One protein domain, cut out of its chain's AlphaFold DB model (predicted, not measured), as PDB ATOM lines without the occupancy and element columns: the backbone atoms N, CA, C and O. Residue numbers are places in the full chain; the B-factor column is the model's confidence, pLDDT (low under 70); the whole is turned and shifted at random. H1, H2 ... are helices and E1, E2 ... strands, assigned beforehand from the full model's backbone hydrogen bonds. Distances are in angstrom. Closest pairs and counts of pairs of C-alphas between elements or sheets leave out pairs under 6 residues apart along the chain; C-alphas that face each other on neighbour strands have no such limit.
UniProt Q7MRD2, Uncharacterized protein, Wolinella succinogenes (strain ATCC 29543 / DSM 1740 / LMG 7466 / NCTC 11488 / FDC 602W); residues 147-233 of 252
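AT A GLANCE: This is residues 147 to 233 of the 252 residues of an uncharacterized protein of Wolinella succinogenes (strain ATCC 29543 / DSM 1740 / LMG 7466 / NCTC 11488 / FDC 602W) (UniProt Q7MRD2). A strongly twisted sheet of four strands forms the core, with H2 crossing one face, H3 running along the strands over the other, and H1 packing at edge strand E4. The sheet with helices on both faces makes three layers. The printed part has 87 residues, with named elements in the order H1, H2, E1, E2, E3, E4, H3; its class is mixed, helices and strands. The sheet, E1 - E2 - E3 - E4, is a meander, each strand the antiparallel neighbour of the one before. The whole is compact, with a radius of gyration of the C-alphas of 12.0 A and spans of 34 by 28 by 20 A.

HOW THE PARTS SIT: H1, residues 153 to 160, touches H2, residues 168 to 177, at a steep tilt of 67 degrees; their closest C-alphas, of Leu 160 and Val 168, are 6.4 A apart. E1, residues 179 to 185, E2, 192 to 196, E3, 201 to 204, and E4, 209 to 214, form successive hairpins; N 183 and O 193 at 2.9 A, N 194 and O 202 at 2.8 A, and N 203 and O 212 at 2.9 A are within hydrogen-bond range. H2 runs across the strands at a height over the sheet of 9.4 A. H3, residues 220 to 227, runs along them on the opposite face at 8.9 A. In H1, H2 and H3 every O i to N i+4 pair is within hydrogen-bond range.

IN THESE COORDINATES: H1 begins at C-alpha 153 (32.615, 23.585, -37.698). H2 is 13.8 A long, E1 15.9 A and E4 15.1 A. H3 ends at C-alpha 227 (14.957, 31.390, -29.978).

THE WHOLE: The C-alphas farthest apart, of Arg 166 and Tyr 232, are 34.3 A apart. The printed part has no cut and no long link. Residues 217 to 223 and 226 to 233 have pLDDT under 70.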
ATOM      1  N   VAL A 147      35.010  32.145 -30.588       84.94
ATOM      2  CA  VAL A 147      34.378  30.966 -31.190       84.94
ATOM      3  C   VAL A 147      34.523  29.814 -30.198       84.94
ATOM      4  O   VAL A 147      35.645  29.461 -29.849       84.94
ATOM      5  N   GLY A 148      33.411  29.254 -29.714       81.44
ATOM      6  CA  GLY A 148      33.453  28.168 -28.739       81.44
ATOM      7  C   GLY A 148      34.025  26.883 -29.331       81.44
ATOM      8  O   GLY A 148      33.758  26.557 -30.483       81.44
ATOM      9  N   ASP A 149      34.774  26.125 -28.531       79.38
ATOM     10  CA  ASP A 149      35.403  24.867 -28.964       79.38
ATOM     11  C   ASP A 149      34.374  23.803 -29.380       79.38
ATOM     12  O   ASP A 149      34.635  22.965 -30.242       79.38
ATOM     13  N   GLU A 150      33.184  23.872 -28.785       72.38
ATOM     14  CA  GLU A 150      32.070  22.942 -28.987       72.38
ATOM     15  C   GLU A 150      31.271  23.215 -30.266       72.38
ATOM     16  O   GLU A 150      30.375  22.441 -30.609       72.38
ATOM     17  N   ILE A 151      31.561  24.304 -30.987       79.38
ATOM     18  CA  ILE A 151      30.815  24.601 -32.202       79.38
ATOM     19  C   ILE A 151      31.161  23.594 -33.298       79.38
ATOM     20  O   ILE A 151      32.322  23.411 -33.683       79.38
ATOM     21  N   ASP A 152      30.137  22.959 -33.864       77.62
ATOM     22  CA  ASP A 152      30.345  22.071 -34.998       77.62
ATOM     23  C   ASP A 152      30.736  22.899 -36.234       77.62
ATOM     24  O   ASP A 152      29.910  23.491 -36.939       77.62
ATOM     25  N   LYS A 153      32.041  22.913 -36.526       78.56
ATOM     26  CA  LYS A 153      32.615  23.585 -37.698       78.56
ATOM     27  C   LYS A 153      32.003  23.088 -39.011       78.56
ATOM     28  O   LYS A 153      31.942  23.853 -39.973       78.56
ATOM     29  N   LYS A 154      31.521  21.841 -39.088       79.81
ATOM     30  CA  LYS A 154      30.828  21.326 -40.282       79.81
ATOM     31  C   LYS A 154      29.478  22.014 -40.466       79.81
ATOM     32  O   LYS A 154      29.135  22.361 -41.598       79.81
ATOM     33  N   ILE A 155      28.742  22.252 -39.379       78.69
ATOM     34  CA  ILE A 155      27.469  22.989 -39.397       78.69
ATOM     35  C   ILE A 155      27.709  24.440 -39.825       78.69
ATOM     36  O   ILE A 155      27.062  24.909 -40.763       78.69
ATOM     37  N   LEU A 156      28.708  25.111 -39.244       79.62
ATOM     38  CA  LEU A 156      29.096  26.465 -39.655       79.62
ATOM     39  C   LEU A 156      29.472  26.541 -41.138       79.62
ATOM     40  O   LEU A 156      28.979  27.409 -41.851       79.62
ATOM     41  N   ASN A 157      30.277  25.601 -41.638       82.44
ATOM     42  CA  ASN A 157      30.647  25.556 -43.054       82.44
ATOM     43  C   ASN A 157      29.442  25.281 -43.969       82.44
ATOM     44  O   ASN A 157      29.364  25.810 -45.077       82.44
ATOM     45  N   LYS A 158      28.469  24.479 -43.523       82.69
ATOM     46  CA  LYS A 158      27.204  24.282 -44.245       82.69
ATOM     47  C   LYS A 158      26.389  25.574 -44.301       82.69
ATOM     48  O   LYS A 158      25.768  25.852 -45.325       82.69
ATOM     49  N   HIS A 159      26.379  26.354 -43.222       80.75
ATOM     50  CA  HIS A 159      25.705  27.649 -43.169       80.75
ATOM     51  C   HIS A 159      26.420  28.703 -44.008       80.75
ATOM     52  O   HIS A 159      25.750  29.422 -44.742       80.75
ATOM     53  N   LEU A 160      27.755  28.707 -44.016       83.56
ATOM     54  CA  LEU A 160      28.572  29.573 -44.862       83.56
ATOM     55  C   LEU A 160      28.186  29.448 -46.343       83.56
ATOM     56  O   LEU A 160      27.994  30.466 -46.999       83.56
ATOM     57  N   LYS A 161      27.960  28.222 -46.844       84.69
ATOM     58  CA  LYS A 161      27.515  27.963 -48.232       84.69
ATOM     59  C   LYS A 161      26.174  28.609 -48.603       84.69
ATOM     60  O   LYS A 161      25.877  28.734 -49.784       84.69
ATOM     61  N   LYS A 162      25.349  28.977 -47.618       83.94
ATOM     62  CA  LYS A 162      24.076  29.690 -47.822       83.94
ATOM     63  C   LYS A 162      24.230  31.212 -47.763       83.94
ATOM     64  O   LYS A 162      23.243  31.931 -47.851       83.94
ATOM     65  N   THR A 163      25.449  31.702 -47.577       83.88
ATOM     66  CA  THR A 163      25.766  33.124 -47.464       83.88
ATOM     67  C   THR A 163      26.736  33.545 -48.562       83.88
ATOM     68  O   THR A 163      27.301  32.712 -49.266       83.88
ATOM     69  N   ARG A 164      26.952  34.855 -48.692       85.31
ATOM     70  CA  ARG A 164      27.916  35.437 -49.640       85.31
ATOM     71  C   ARG A 164      29.365  35.481 -49.131       85.31
ATOM     72  O   ARG A 164      30.234  35.964 -49.851       85.31
ATOM     73  N   TYR A 165      29.613  35.070 -47.889       87.19
ATOM     74  CA  TYR A 165      30.911  35.229 -47.226       87.19
ATOM     75  C   TYR A 165      31.893  34.125 -47.614       87.19
ATOM     76  O   TYR A 165      31.490  33.001 -47.920       87.19
ATOM     77  N   ARG A 166      33.194  34.440 -47.597       86.31
ATOM     78  CA  ARG A 166      34.250  33.512 -48.032       86.31
ATOM     79  C   ARG A 166      34.766  32.636 -46.897       86.31
ATOM     80  O   ARG A 166      35.266  31.545 -47.155       86.31
ATOM     81  N   SER A 167      34.640  33.093 -45.653       88.19
ATOM     82  CA  SER A 167      35.042  32.339 -44.465       88.19
ATOM     83  C   SER A 167      34.064  32.522 -43.305       88.19
ATOM     84  O   SER A 167      33.309  33.493 -43.239       88.19
ATOM     85  N   VAL A 168      34.094  31.574 -42.365       85.94
ATOM     86  CA  VAL A 168      33.322  31.653 -41.116       85.94
ATOM     87  C   VAL A 168      33.761  32.854 -40.277       85.94
ATOM     88  O   VAL A 168      32.915  33.539 -39.714       85.94
ATOM     89  N   ASP A 169      35.063  33.141 -40.221       86.81
ATOM     90  CA  ASP A 169      35.578  34.299 -39.484       86.81
ATOM     91  C   ASP A 169      35.061  35.618 -40.061       86.81
ATOM     92  O   ASP A 169      34.661  36.499 -39.306       86.81
ATOM     93  N   GLU A 170      35.024  35.751 -41.391       88.56
ATOM     94  CA  GLU A 170      34.463  36.930 -42.055       88.56
ATOM     95  C   GLU A 170      32.972  37.072 -41.740       88.56
ATOM     96  O   GLU A 170      32.524  38.151 -41.356       88.56
ATOM     97  N   LEU A 171      32.223  35.970 -41.828       88.81
ATOM     98  CA  LEU A 171      30.800  35.950 -41.513       88.81
ATOM     99  C   LEU A 171      30.526  36.423 -40.078       88.81
ATOM    100  O   LEU A 171      29.712  37.321 -39.871       88.81
ATOM    101  N   LEU A 172      31.208  35.825 -39.096       88.19
ATOM    102  CA  LEU A 172      31.010  36.139 -37.682       88.19
ATOM    103  C   LEU A 172      31.479  37.556 -37.346       88.19
ATOM    104  O   LEU A 172      30.815  38.241 -36.571       88.19
ATOM    105  N   ARG A 173      32.573  38.028 -37.958       88.81
ATOM    106  CA  ARG A 173      33.057  39.403 -37.781       88.81
ATOM    107  C   ARG A 173      32.020  40.423 -38.246       88.81
ATOM    108  O   ARG A 173      31.795  41.406 -37.551       88.81
ATOM    109  N   GLU A 174      31.370  40.181 -39.382       89.44
ATOM    110  CA  GLU A 174      30.310  41.060 -39.892       89.44
ATOM    111  C   GLU A 174      29.023  40.966 -39.060       89.44
ATOM    112  O   GLU A 174      28.370  41.979 -38.829       89.44
ATOM    113  N   THR A 175      28.673  39.778 -38.550       88.19
ATOM    114  CA  THR A 175      27.526  39.611 -37.640       88.19
ATOM    115  C   THR A 175      27.726  40.357 -36.321       88.19
ATOM    116  O   THR A 175      26.820  41.045 -35.864       88.19
ATOM    117  N   MET A 176      28.906  40.230 -35.709       88.94
ATOM    118  CA  MET A 176      29.216  40.834 -34.409       88.94
ATOM    119  C   MET A 176      29.594  42.320 -34.518       88.94
ATOM    120  O   MET A 176      29.467  43.061 -33.547       88.94
ATOM    121  N   GLY A 177      30.067  42.760 -35.686       87.56
ATOM    122  CA  GLY A 177      30.418  44.155 -35.958       87.56
ATOM    123  C   GLY A 177      29.238  45.042 -36.360       87.56
ATOM    124  O   GLY A 177      29.408  46.257 -36.422       87.56
ATOM    125  N   ASN A 178      28.077  44.454 -36.662       86.31
ATOM    126  CA  ASN A 178      26.858  45.184 -36.999       86.31
ATOM    127  C   ASN A 178      25.631  44.400 -36.510       86.31
ATOM    128  O   ASN A 178      25.056  43.590 -37.249       86.31
ATOM    129  N   ILE A 179      25.264  44.608 -35.246       85.75
ATOM    130  CA  ILE A 179      24.175  43.887 -34.587       85.75
ATOM    131  C   ILE A 179      22.859  44.612 -34.869       85.75
ATOM    132  O   ILE A 179      22.688  45.789 -34.574       85.75
ATOM    133  N   SER A 180      21.896  43.882 -35.430       82.94
ATOM    134  CA  SER A 180      20.546  44.389 -35.671       82.94
ATOM    135  C   SER A 180      19.646  44.206 -34.453       82.94
ATOM    136  O   SER A 180      18.896  45.117 -34.117       82.94
ATOM    137  N   ARG A 181      19.684  43.036 -33.801       79.38
ATOM    138  CA  ARG A 181      18.892  42.752 -32.593       79.38
ATOM    139  C   ARG A 181      19.660  41.872 -31.624       79.38
ATOM    140  O   ARG A 181      20.459  41.031 -32.028       79.38
ATOM    141  N   GLU A 182      19.366  42.025 -30.343       80.62
ATOM    142  CA  GLU A 182      19.920  41.194 -29.281       80.62
ATOM    143  C   GLU A 182      18.860  40.897 -28.224       80.62
ATOM    144  O   GLU A 182      18.067  41.766 -27.857       80.62
ATOM    145  N   GLY A 183      18.885  39.679 -27.688       78.31
ATOM    146  CA  GLY A 183      18.029  39.287 -26.584       78.31
ATOM    147  C   GLY A 183      18.560  38.107 -25.783       78.31
ATOM    148  O   GLY A 183      19.641  37.578 -26.038       78.31
ATOM    149  N   VAL A 184      17.807  37.711 -24.759       79.81
ATOM    150  CA  VAL A 184      18.126  36.543 -23.929       79.81
ATOM    151  C   VAL A 184      17.520  35.291 -24.551       79.81
ATOM    152  O   VAL A 184      16.388  35.302 -25.036       79.81
ATOM    153  N   HIS A 185      18.269  34.194 -24.524       81.69
ATOM    154  CA  HIS A 185      17.793  32.923 -25.055       81.69
ATOM    155  C   HIS A 185      16.580  32.408 -24.268       81.69
ATOM    156  O   HIS A 185      16.570  32.438 -23.038       81.69
ATOM    157  N   HIS A 186      15.576  31.891 -24.977       78.12
ATOM    158  CA  HIS A 186      14.287  31.536 -24.378       78.12
ATOM    159  C   HIS A 186      14.350  30.448 -23.299       78.12
ATOM    160  O   HIS A 186      13.764  30.606 -22.232       78.12
ATOM    161  N   GLU A 187      15.105  29.379 -23.545       79.62
ATOM    162  CA  GLU A 187      15.289  28.276 -22.585       79.62
ATOM    163  C   GLU A 187      16.425  28.516 -21.581       79.62
ATOM    164  O   GLU A 187      16.467  27.904 -20.517       79.62
ATOM    165  N   HIS A 188      17.372  29.396 -21.913       82.38
ATOM    166  CA  HIS A 188      18.650  29.502 -21.213       82.38
ATOM    167  C   HIS A 188      18.925  30.961 -20.875       82.38
ATOM    168  O   HIS A 188      19.565  31.692 -21.628       82.38
ATOM    169  N   GLY A 189      18.430  31.392 -19.715       75.06
ATOM    170  CA  GLY A 189      18.488  32.788 -19.278       75.06
ATOM    171  C   GLY A 189      19.898  33.352 -19.059       75.06
ATOM    172  O   GLY A 189      20.038  34.529 -18.735       75.06
ATOM    173  N   ASP A 190      20.948  32.548 -19.186       81.69
ATOM    174  CA  ASP A 190      22.358  32.930 -19.129       81.69
ATOM    175  C   ASP A 190      23.009  33.093 -20.514       81.69
ATOM    176  O   ASP A 190      24.119  33.621 -20.602       81.69
ATOM    177  N   ARG A 191      22.311  32.700 -21.584       86.31
ATOM    178  CA  ARG A 191      22.755  32.821 -22.976       86.31
ATOM    179  C   ARG A 191      22.150  34.047 -23.651       86.31
ATOM    180  O   ARG A 191      21.080  34.535 -23.273       86.31
ATOM    181  N   ARG A 192      22.843  34.534 -24.679       85.31
ATOM    182  CA  ARG A 192      22.411  35.674 -25.498       85.31
ATOM    183  C   ARG A 192      22.205  35.239 -26.937       85.31
ATOM    184  O   ARG A 192      22.993  34.458 -27.460       85.31
ATOM    185  N   THR A 193      21.179  35.785 -27.563       86.56
ATOM    186  CA  THR A 193      20.861  35.597 -28.974       86.56
ATOM    187  C   THR A 193      21.104  36.921 -29.688       86.56
ATOM    188  O   THR A 193      20.559  37.943 -29.280       86.56
ATOM    189  N   ILE A 194      21.928  36.909 -30.732       86.94
ATOM    190  CA  ILE A 194      22.320  38.085 -31.515       86.94
ATOM    191  C   ILE A 194      21.930  37.854 -32.967       86.94
ATOM    192  O   ILE A 194      22.320  36.853 -33.558       86.94
ATOM    193  N   LEU A 195      21.194  38.791 -33.552       86.06
ATOM    194  CA  LEU A 195      20.911  38.845 -34.980       86.06
ATOM    195  C   LEU A 195      21.754  39.956 -35.600       86.06
ATOM    196  O   LEU A 195      21.546  41.130 -35.298       86.06
ATOM    197  N   GLY A 196      22.690  39.593 -36.470       85.69
ATOM    198  CA  GLY A 196      23.455  40.566 -37.244       85.69
ATOM    199  C   GLY A 196      22.629  41.168 -38.376       85.69
ATOM    200  O   GLY A 196      21.710  40.539 -38.902       85.69
ATOM    201  N   SER A 197      23.013  42.359 -38.827       85.44
ATOM    202  CA  SER A 197      22.433  43.013 -40.010       85.44
ATOM    203  C   SER A 197      22.631  42.208 -41.303       85.44
ATOM    204  O   SER A 197      21.936  42.423 -42.293       85.44
ATOM    205  N   ASN A 198      23.548  41.236 -41.298       85.25
ATOM    206  CA  ASN A 198      23.712  40.253 -42.366       85.25
ATOM    207  C   ASN A 198      22.697  39.092 -42.325       85.25
ATOM    208  O   ASN A 198      22.795  38.171 -43.136       85.25
ATOM    209  N   GLY A 199      21.747  39.121 -41.386       83.69
ATOM    210  CA  GLY A 199      20.685  38.129 -41.217       83.69
ATOM    211  C   GLY A 199      21.114  36.850 -40.495       83.69
ATOM    212  O   GLY A 199      20.290  35.957 -40.315       83.69
ATOM    213  N   VAL A 200      22.379  36.743 -40.074       86.31
ATOM    214  CA  VAL A 200      22.873  35.584 -39.320       86.31
ATOM    215  C   VAL A 200      22.550  35.730 -37.844       86.31
ATOM    216  O   VAL A 200      22.799  36.769 -37.231       86.31
ATOM    217  N   LEU A 201      22.008  34.653 -37.282       87.94
ATOM    218  CA  LEU A 201      21.690  34.535 -35.867       87.94
ATOM    219  C   LEU A 201      22.819  33.786 -35.162       87.94
ATOM    220  O   LEU A 201      23.189  32.695 -35.584       87.94
ATOM    221  N   VAL A 202      23.340  34.331 -34.073       89.12
ATOM    222  CA  VAL A 202      24.393  33.736 -33.248       89.12
ATOM    223  C   VAL A 202      23.886  33.586 -31.822       89.12
ATOM    224  O   VAL A 202      23.240  34.485 -31.287       89.12
ATOM    225  N   VAL A 203      24.202  32.458 -31.189       88.31
ATOM    226  CA  VAL A 203      23.941  32.239 -29.763       88.31
ATOM    227  C   VAL A 203      25.264  32.207 -29.011       88.31
ATOM    228  O   VAL A 203      26.142  31.391 -29.301       88.31
ATOM    229  N   LEU A 204      25.389  33.090 -28.024       90.12
ATOM    230  CA  LEU A 204      26.546  33.218 -27.147       90.12
ATOM    231  C   LEU A 204      26.267  32.600 -25.778       90.12
ATOM    232  O   LEU A 204      25.180  32.756 -25.212       90.12
ATOM    233  N   SER A 205      27.290  31.963 -25.217       90.69
ATOM    234  CA  SER A 205      27.342  31.576 -23.814       90.69
ATOM    235  C   SER A 205      27.476  32.799 -22.906       90.69
ATOM    236  O   SER A 205      27.741  33.921 -23.355       90.69
ATOM    237  N   ARG A 206      27.345  32.560 -21.598       87.75
ATOM    238  CA  ARG A 206      27.606  33.559 -20.560       87.75
ATOM    239  C   ARG A 206      28.981  34.211 -20.709       87.75
ATOM    240  O   ARG A 206      29.102  35.414 -20.530       87.75
ATOM    241  N   ASP A 207      29.985  33.414 -21.054       89.38
ATOM    242  CA  ASP A 207      31.388  33.827 -21.085       89.38
ATOM    243  C   ASP A 207      31.814  34.356 -22.469       89.38
ATOM    244  O   ASP A 207      32.998  34.487 -22.745       89.38
ATOM    245  N   GLY A 208      30.855  34.655 -23.356       87.12
ATOM    246  CA  GLY A 208      31.133  35.242 -24.672       87.12
ATOM    247  C   GLY A 208      31.529  34.230 -25.747       87.12
ATOM    248  O   GLY A 208      31.902  34.628 -26.846       87.12
ATOM    249  N   LYS A 209      31.406  32.924 -25.485       91.56
ATOM    250  CA  LYS A 209      31.700  31.891 -26.488       91.56
ATOM    251  C   LYS A 209      30.510  31.663 -27.408       91.56
ATOM    252  O   LYS A 209      29.397  31.441 -26.939       91.56
ATOM    253  N   ILE A 210      30.735  31.661 -28.714       89.31
ATOM    254  CA  ILE A 210      29.728  31.317 -29.714       89.31
ATOM    255  C   ILE A 210      29.469  29.811 -29.640       89.31
ATOM    256  O   ILE A 210      30.366  29.015 -29.910       89.31
ATOM    257  N   ILE A 211      28.245  29.441 -29.267       88.62
ATOM    258  CA  ILE A 211      27.801  28.046 -29.122       88.62
ATOM    259  C   ILE A 211      27.271  27.525 -30.458       88.62
ATOM    260  O   ILE A 211      27.562  26.406 -30.870       88.62
ATOM    261  N   THR A 212      26.467  28.338 -31.142       86.06
ATOM    262  CA  THR A 212      25.873  27.982 -32.432       86.06
ATOM    263  C   THR A 212      25.588  29.232 -33.257       86.06
ATOM    264  O   THR A 212      25.479  30.337 -32.717       86.06
ATOM    265  N   ALA A 213      25.462  29.053 -34.569       85.94
ATOM    266  CA  ALA A 213      25.039  30.088 -35.497       85.94
ATOM    267  C   ALA A 213      24.078  29.502 -36.534       85.94
ATOM    268  O   ALA A 213      24.215  28.345 -36.927       85.94
ATOM    269  N   PHE A 214      23.140  30.314 -37.008       84.25
ATOM    270  CA  PHE A 214      22.152  29.942 -38.012       84.25
ATOM    271  C   PHE A 214      22.269  30.871 -39.228       84.25
ATOM    272  O   PHE A 214      22.520  32.068 -39.068       84.25
ATOM    273  N   PRO A 215      22.105  30.337 -40.452       80.75
ATOM    274  CA  PRO A 215      22.214  31.120 -41.674       80.75
ATOM    275  C   PRO A 215      21.046  32.113 -41.772       80.75
ATOM    276  O   PRO A 215      20.020  31.904 -41.120       80.75
ATOM    277  N   PRO A 216      21.154  33.139 -42.632       75.50
ATOM    278  CA  PRO A 216      20.000  33.951 -42.969       75.50
ATOM    279  C   PRO A 216      18.980  33.049 -43.673       75.50
ATOM    280  O   PRO A 216      19.249  32.505 -44.745       75.50
ATOM    281  N   ASP A 217      17.835  32.825 -43.036       68.75
ATOM    282  CA  ASP A 217      16.662  32.240 -43.683       68.75
ATOM    283  C   ASP A 217      15.757  33.381 -44.166       68.75
ATOM    284  O   ASP A 217      15.837  34.508 -43.676       68.75
ATOM    285  N   THR A 218      14.864  33.070 -45.099       55.34
ATOM    286  CA  THR A 218      13.814  33.943 -45.645       55.34
ATOM    287  C   THR A 218      12.991  34.663 -44.569       55.34
ATOM    288  O   THR A 218      12.366  35.679 -44.857       55.34
ATOM    289  N   ASP A 219      13.011  34.159 -43.329       61.88
ATOM    290  CA  ASP A 219      12.399  34.789 -42.164       61.88
ATOM    291  C   ASP A 219      13.301  34.690 -40.914       61.88
ATOM    292  O   ASP A 219      12.950  34.098 -39.892       61.88
ATOM    293  N   SER A 220      14.518  35.242 -40.998       62.03
ATOM    294  CA  SER A 220      15.471  35.323 -39.874       62.03
ATOM    295  C   SER A 220      14.863  35.954 -38.611       62.03
ATOM    296  O   SER A 220      15.249  35.607 -37.493       62.03
ATOM    297  N   THR A 221      13.863  36.821 -38.781       65.69
ATOM    298  CA  THR A 221      13.064  37.417 -37.703       65.69
ATOM    299  C   THR A 221      12.259  36.362 -36.943       65.69
ATOM    300  O   THR A 221      12.345  36.318 -35.720       65.69
ATOM    301  N   LYS A 222      11.571  35.434 -37.629       67.94
ATOM    302  CA  LYS A 222      10.873  34.315 -36.963       67.94
ATOM    303  C   LYS A 222      11.812  33.414 -36.168       67.94
ATOM    304  O   LYS A 222      11.428  32.918 -35.111       67.94
ATOM    305  N   TYR A 223      13.030  33.171 -36.659       67.94
ATOM    306  CA  TYR A 223      14.019  32.409 -35.891       67.94
ATOM    307  C   TYR A 223      14.453  33.175 -34.646       67.94
ATOM    308  O   TYR A 223      14.468  32.600 -33.561       67.94
ATOM    309  N   TYR A 224      14.752  34.466 -34.775       70.00
ATOM    310  CA  TYR A 224      15.060  35.299 -33.622       70.00
ATOM    311  C   TYR A 224      13.923  35.262 -32.587       70.00
ATOM    312  O   TYR A 224      14.188  34.956 -31.427       70.00
ATOM    313  N   ASP A 225      12.670  35.445 -33.005       73.44
ATOM    314  CA  ASP A 225      11.502  35.416 -32.116       73.44
ATOM    315  C   ASP A 225      11.279  34.036 -31.473       73.44
ATOM    316  O   ASP A 225      10.851  33.942 -30.326       73.44
ATOM    317  N   LYS A 226      11.604  32.947 -32.183       69.50
ATOM    318  CA  LYS A 226      11.510  31.576 -31.659       69.50
ATOM    319  C   LYS A 226      12.572  31.280 -30.599       69.50
ATOM    320  O   LYS A 226      12.287  30.595 -29.622       69.50
ATOM    321  N   TRP A 227      13.804  31.734 -30.819       64.00
ATOM    322  CA  TRP A 227      14.957  31.390 -29.978       64.00
ATOM    323  C   TRP A 227      15.199  32.387 -28.839       64.00
ATOM    324  O   TRP A 227      15.946  32.089 -27.900       64.00
ATOM    325  N   THR A 228      14.558  33.549 -28.894       64.69
ATOM    326  CA  THR A 228      14.693  34.626 -27.913       64.69
ATOM    327  C   THR A 228      13.465  34.642 -27.014       64.69
ATOM    328  O   THR A 228      12.347  34.818 -27.488       64.69
ATOM    329  N   ALA A 229      13.640  34.499 -25.696       55.34
ATOM    330  CA  ALA A 229      12.562  34.895 -24.793       55.34
ATOM    331  C   ALA A 229      12.512  36.403 -24.911       55.34
ATOM    332  O   ALA A 229      13.523  37.034 -24.612       55.34
ATOM    333  N   HIS A 230      11.385  36.963 -25.358       50.44
ATOM    334  CA  HIS A 230      11.208  38.405 -25.503       50.44
ATOM    335  C   HIS A 230      11.822  39.160 -24.321       50.44
ATOM    336  O   HIS A 230      11.224  39.310 -23.254       50.44
ATOM    337  N   THR A 231      13.029  39.665 -24.526       45.53
ATOM    338  CA  THR A 231      13.648  40.632 -23.644       45.53
ATOM    339  C   THR A 231      13.443  41.990 -24.260       45.53
ATOM    340  O   THR A 231      13.529  42.158 -25.468       45.53
ATOM    341  N   TYR A 232      13.134  42.949 -23.395       41.81
ATOM    342  CA  TYR A 232      12.583  44.276 -23.667       41.81
ATOM    343  C   TYR A 232      13.263  45.119 -24.779       41.81
ATOM    344  O   TYR A 232      12.722  46.165 -25.120       41.81
ATOM    345  N   PHE A 233      14.390  44.704 -25.370       42.12
ATOM    346  CA  PHE A 233      15.054  45.378 -26.498       42.12
ATOM    347  C   PHE A 233      14.129  45.601 -27.691       42.12
ATOM    348  O   PHE A 233      14.023  46.738 -28.149       42.12
TER     349      PHE A 233